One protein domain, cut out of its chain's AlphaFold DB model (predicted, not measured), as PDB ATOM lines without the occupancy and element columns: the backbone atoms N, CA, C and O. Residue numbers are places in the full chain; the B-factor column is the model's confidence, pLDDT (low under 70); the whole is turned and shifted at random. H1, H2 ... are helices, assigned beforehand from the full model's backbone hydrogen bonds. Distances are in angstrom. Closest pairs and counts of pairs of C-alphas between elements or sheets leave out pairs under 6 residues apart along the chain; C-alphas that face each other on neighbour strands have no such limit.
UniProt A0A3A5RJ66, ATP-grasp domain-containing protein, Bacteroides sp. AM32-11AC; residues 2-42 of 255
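Overview. This is residues 2 to 42 of the 255 residues of the protein "ATP-grasp domain-containing protein" of Bacteroides sp. AM32-11AC (UniProt A0A3A5RJ66). There is little regular structure here: two short helices, H1 then H2, follow one another end to end along one side, between two long stretches with no named element. Residues 2 to 13 run along the longest axis to the start of H1, the two helices run back, and residues 29 to 42 turn and fold back part of the way. The printed part has 41 residues, no named strand and the class all helix, with under half of its residues in named elements. It is compact, with a radius of gyration of the C-alphas of 10.2 A and spans of 27 by 23 by 14 A.

Arrangement. Start at H1, residues 14 to 22, and step over Asp 23 into H2, residues 24 to 28. This link is tight, and the helices meet only through their link. In both helices every O i to N i+4 pair is within hydrogen-bond range.

Along the chain. Find C-alpha 14 at (-35.298, 20.980, -89.529); from there H1 runs 12.1 A to C-alpha 22. H2 runs 6.0 A and ends at C-alpha 28, at (-24.595, 24.690, -73.274).

Size, cuts and confidence. The C-alphas of Cys 13 and Gln 32 are the two farthest apart, at 27.7 A. The printed part has no cut. Look at residues 2 to 5 for pLDDT under 70; the mean of the printed part is 81.6.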
ATOM      1  N   LEU A   2     -23.926  34.868 -70.073       45.16
ATOM      2  CA  LEU A   2     -24.097  34.935 -71.527       45.16
ATOM      3  C   LEU A   2     -23.787  36.376 -71.950       45.16
ATOM      4  O   LEU A   2     -24.595  37.257 -71.716       45.16
ATOM      5  N   TRP A   3     -22.586  36.632 -72.461       59.53
ATOM      6  CA  TRP A   3     -22.201  37.941 -72.994       59.53
ATOM      7  C   TRP A   3     -21.557  37.744 -74.359       59.53
ATOM      8  O   TRP A   3     -20.820  36.769 -74.555       59.53
ATOM      9  N   GLY A   4     -21.793  38.686 -75.275       59.81
ATOM     10  CA  GLY A   4     -21.172  38.696 -76.602       59.81
ATOM     11  C   GLY A   4     -21.693  37.604 -77.536       59.81
ATOM     12  O   GLY A   4     -20.898  37.015 -78.266       59.81
ATOM     13  N   SER A   5     -22.995  37.300 -77.459       68.06
ATOM     14  CA  SER A   5     -23.715  36.407 -78.387       68.06
ATOM     15  C   SER A   5     -23.126  34.992 -78.524       68.06
ATOM     16  O   SER A   5     -23.286  34.330 -79.548       68.06
ATOM     17  N   LYS A   6     -22.425  34.503 -77.492       72.62
ATOM     18  CA  LYS A   6     -21.821  33.162 -77.484       72.62
ATOM     19  C   LYS A   6     -22.890  32.078 -77.375       72.62
ATOM     20  O   LYS A   6     -23.725  32.138 -76.479       72.62
ATOM     21  N   GLY A   7     -22.799  31.063 -78.234       75.62
ATOM     22  CA  GLY A   7     -23.732  29.932 -78.237       75.62
ATOM     23  C   GLY A   7     -25.121  30.269 -78.790       75.62
ATOM     24  O   GLY A   7     -26.061  29.528 -78.530       75.62
ATOM     25  N   VAL A   8     -25.258  31.384 -79.521       80.19
ATOM     26  CA  VAL A   8     -26.501  31.777 -80.197       80.19
ATOM     27  C   VAL A   8     -26.437  31.328 -81.653       80.19
ATOM     28  O   VAL A   8     -25.556  31.756 -82.398       80.19
ATOM     29  N   THR A   9     -27.396  30.502 -82.066       83.88
ATOM     30  CA  THR A   9     -27.484  29.972 -83.432       83.88
ATOM     31  C   THR A   9     -28.876  30.225 -83.985       83.88
ATOM     32  O   THR A   9     -29.869  29.799 -83.397       83.88
ATOM     33  N   LYS A  10     -28.960  30.896 -85.139       87.50
ATOM     34  CA  LYS A  10     -30.205  30.975 -85.906       87.50
ATOM     35  C   LYS A  10     -30.380  29.686 -86.701       87.50
ATOM     36  O   LYS A  10     -29.463  29.270 -87.403       87.50
ATOM     37  N   VAL A  11     -31.572  29.114 -86.618       89.69
ATOM     38  CA  VAL A  11     -31.977  27.905 -87.332       89.69
ATOM     39  C   VAL A  11     -33.156  28.244 -88.241       89.69
ATOM     40  O   VAL A  11     -34.088  28.922 -87.809       89.69
ATOM     41  N   SER A  12     -33.108  27.794 -89.494       91.94
ATOM     42  CA  SER A  12     -34.094  28.117 -90.537       91.94
ATOM     43  C   SER A  12     -34.801  26.887 -91.121       91.94
ATOM     44  O   SER A  12     -35.782  27.051 -91.846       91.94
ATOM     45  N   CYS A  13     -34.333  25.671 -90.821       91.69
ATOM     46  CA  CYS A  13     -34.962  24.415 -91.235       91.69
ATOM     47  C   CYS A  13     -34.690  23.268 -90.243       91.69
ATOM     48  O   CYS A  13     -33.845  23.390 -89.354       91.69
ATOM     49  N   ASP A  14     -35.395  22.148 -90.414       91.69
ATOM     50  CA  ASP A  14     -35.298  20.980 -89.529       91.69
ATOM     51  C   ASP A  14     -33.892  20.359 -89.536       91.69
ATOM     52  O   ASP A  14     -33.405  19.908 -88.499       91.69
ATOM     53  N   GLU A  15     -33.195  20.362 -90.674       91.62
ATOM     54  CA  GLU A  15     -31.820  19.861 -90.759       91.62
ATOM     55  C   GLU A  15     -30.846  20.713 -89.935       91.62
ATOM     56  O   GLU A  15     -30.007  20.173 -89.211       91.62
ATOM     57  N   GLU A  16     -30.969  22.042 -90.008       90.62
ATOM     58  CA  GLU A  16     -30.180  22.965 -89.187       90.62
ATOM     59  C   GLU A  16     -30.514  22.811 -87.701       90.62
ATOM     60  O   GLU A  16     -29.611  22.872 -86.867       90.62
ATOM     61  N   PHE A  17     -31.788  22.568 -87.368       89.31
ATOM     62  CA  PHE A  17     -32.220  22.332 -85.993       89.31
ATOM     63  C   PHE A  17     -31.572  21.077 -85.423       89.31
ATOM     64  O   PHE A  17     -30.968  21.132 -84.356       89.31
ATOM     65  N   ASN A  18     -31.661  19.962 -86.151       86.31
ATOM     66  CA  ASN A  18     -31.080  18.691 -85.727       86.31
ATOM     67  C   ASN A  18     -29.575  18.828 -85.524       86.31
ATOM     68  O   ASN A  18     -29.067  18.402 -84.495       86.31
ATOM     69  N   LYS A  19     -28.880  19.514 -86.438       86.00
ATOM     70  CA  LYS A  19     -27.453  19.794 -86.280       86.00
ATOM     71  C   LYS A  19     -27.162  20.646 -85.042       86.00
ATOM     72  O   LYS A  19     -26.298  20.292 -84.251       86.00
ATOM     73  N   ALA A  20     -27.886  21.747 -84.844       84.44
ATOM     74  CA  ALA A  20     -27.700  22.612 -83.677       84.44
ATOM     75  C   ALA A  20     -28.022  21.893 -82.354       84.44
ATOM     76  O   ALA A  20     -27.425  22.196 -81.323       84.44
ATOM     77  N   PHE A  21     -28.959  20.943 -82.379       80.62
ATOM     78  CA  PHE A  21     -29.332  20.127 -81.230       80.62
ATOM     79  C   PHE A  21     -28.329  18.996 -80.958       80.62
ATOM     80  O   PHE A  21     -28.028  18.709 -79.803       80.62
ATOM     81  N   GLU A  22     -27.775  18.372 -81.998       80.06
ATOM     82  CA  GLU A  22     -26.654  17.431 -81.876       80.06
ATOM     83  C   GLU A  22     -25.411  18.137 -81.313       80.06
ATOM     84  O   GLU A  22     -24.749  17.612 -80.419       80.06
ATOM     85  N   ASP A  23     -25.176  19.379 -81.742       74.75
ATOM     86  CA  ASP A  23     -24.109  20.257 -81.260       74.75
ATOM     87  C   ASP A  23     -24.536  21.106 -80.037       74.75
ATOM     88  O   ASP A  23     -23.929  22.141 -79.749       74.75
ATOM     89  N   VAL A  24     -25.559  20.698 -79.266       76.62
ATOM     90  CA  VAL A  24     -26.068  21.482 -78.115       76.62
ATOM     91  C   VAL A  24     -25.009  21.706 -77.032       76.62
ATOM     92  O   VAL A  24     -25.122  22.640 -76.237       76.62
ATOM     93  N   GLU A  25     -23.951  20.889 -76.998       77.25
ATOM     94  CA  GLU A  25     -22.772  21.119 -76.157       77.25
ATOM     95  C   GLU A  25     -22.090  22.461 -76.477       77.25
ATOM     96  O   GLU A  25     -21.622  23.143 -75.567       77.25
ATOM     97  N   ASP A  26     -22.092  22.905 -77.738       72.44
ATOM     98  CA  ASP A  26     -21.547  24.205 -78.143       72.44
ATOM     99  C   ASP A  26     -22.340  25.378 -77.541       72.44
ATOM    100  O   ASP A  26     -21.750  26.360 -77.078       72.44
ATOM    101  N   ALA A  27     -23.669  25.245 -77.459       71.75
ATOM    102  CA  ALA A  27     -24.545  26.223 -76.815       71.75
ATOM    103  C   ALA A  27     -24.481  26.136 -75.277       71.75
ATOM    104  O   ALA A  27     -24.369  27.146 -74.576       71.75
ATOM    105  N   THR A  28     -24.510  24.923 -74.725       82.12
ATOM    106  CA  THR A  28     -24.595  24.690 -73.274       82.12
ATOM    107  C   THR A  28     -23.260  24.812 -72.549       82.12
ATOM    108  O   THR A  28     -23.281  25.130 -71.363       82.12
ATOM    109  N   ARG A  29     -22.102  24.701 -73.219       83.44
ATOM    110  CA  ARG A  29     -20.779  24.907 -72.582       83.44
ATOM    111  C   ARG A  29     -20.598  26.297 -71.969       83.44
ATOM    112  O   ARG A  29     -19.752  26.481 -71.097       83.44
ATOM    113  N   TYR A  30     -21.358  27.288 -72.437       76.31
ATOM    114  CA  TYR A  30     -21.363  28.647 -71.885       76.31
ATOM    115  C   TYR A  30     -22.476  28.870 -70.847       76.31
ATOM    116  O   TYR A  30     -22.508  29.906 -70.170       76.31
ATOM    117  N   SER A  31     -23.385  27.903 -70.708       80.12
ATOM    118  CA  SER A  31     -24.515  27.938 -69.789       80.12
ATOM    119  C   SER A  31     -24.083  27.467 -68.405       80.12
ATOM    120  O   SER A  31     -23.534  26.385 -68.236       80.12
ATOM    121  N   GLN A  32     -24.356  28.266 -67.375       80.88
ATOM    122  CA  GLN A  32     -24.047  27.871 -65.992       80.88
ATOM    123  C   GLN A  32     -24.971  26.761 -65.483       80.88
ATOM    124  O   GLN A  32     -24.624  26.054 -64.542       80.88
ATOM    125  N   THR A  33     -26.147  26.622 -66.093       86.50
ATOM    126  CA  THR A  33     -27.174  25.647 -65.720       86.50
ATOM    127  C   THR A  33     -27.294  24.516 -66.741       86.50
ATOM    128  O   THR A  33     -28.230  23.725 -66.651       86.50
ATOM    129  N   ASN A  34     -26.390  24.452 -67.731       84.19
ATOM    130  CA  ASN A  34     -26.474  23.541 -68.881       84.19
ATOM    131  C   ASN A  34     -27.846  23.585 -69.578       84.19
ATOM    132  O   ASN A  34     -28.357  22.580 -70.061       84.19
ATOM    133  N   THR A  35     -28.475  24.761 -69.584       84.56
ATOM    134  CA  THR A  35     -29.784  24.993 -70.202       84.56
ATOM    135  C   THR A  35     -29.605  25.734 -71.519       84.56
ATOM    136  O   THR A  35     -28.813  26.677 -71.586       84.56
ATOM    137  N   CYS A  36     -30.367  25.316 -72.526       86.44
ATOM    138  CA  CYS A  36     -30.549  26.005 -73.797       86.44
ATOM    139  C   CYS A  36     -32.014  26.457 -73.904       86.44
ATOM    140  O   CYS A  36     -32.909  25.761 -73.421       86.44
ATOM    141  N   ILE A  37     -32.247  27.622 -74.507       88.50
ATOM    142  CA  ILE A  37     -33.584  28.148 -74.792       88.50
ATOM    143  C   ILE A  37     -33.782  28.089 -76.303       88.50
ATOM    144  O   ILE A  37     -32.910  28.505 -77.061       88.50
ATOM    145  N   ILE A  38     -34.931  27.564 -76.724       89.06
ATOM    146  CA  ILE A  38     -35.374  27.598 -78.116       89.06
ATOM    147  C   ILE A  38     -36.515  28.604 -78.181       89.06
ATOM    148  O   ILE A  38     -37.513  28.461 -77.472       89.06
ATOM    149  N   GLU A  39     -36.363  29.612 -79.027       89.94
ATOM    150  CA  GLU A  39     -37.338  30.681 -79.206       89.94
ATOM    151  C   GLU A  39     -37.586  30.960 -80.686       89.94
ATOM    152  O   GLU A  39     -36.805  30.576 -81.560       89.94
ATOM    153  N   ASN A  40     -38.707  31.620 -80.973       90.50
ATOM    154  CA  ASN A  40     -39.015  32.028 -82.334       90.50
ATOM    155  C   ASN A  40     -38.065  33.144 -82.764       90.50
ATOM    156  O   ASN A  40     -37.916  34.141 -82.060       90.50
ATOM    157  N   PHE A  41     -37.497  33.020 -83.961       91.19
ATOM    158  CA  PHE A  41     -36.757  34.117 -84.566       91.19
ATOM    159  C   PHE A  41     -37.709  35.272 -84.901       91.19
ATOM    160  O   PHE A  41     -38.675  35.097 -85.647       91.19
ATOM    161  N   ILE A  42     -37.418  36.459 -84.376       91.88
ATOM    162  CA  ILE A  42     -38.208  37.666 -84.622       91.88
ATOM    163  C   ILE A  42     -37.529  38.483 -85.719       91.88
ATOM    164  O   ILE A  42     -36.388  38.929 -85.582       91.88
TER     165      ILE A  42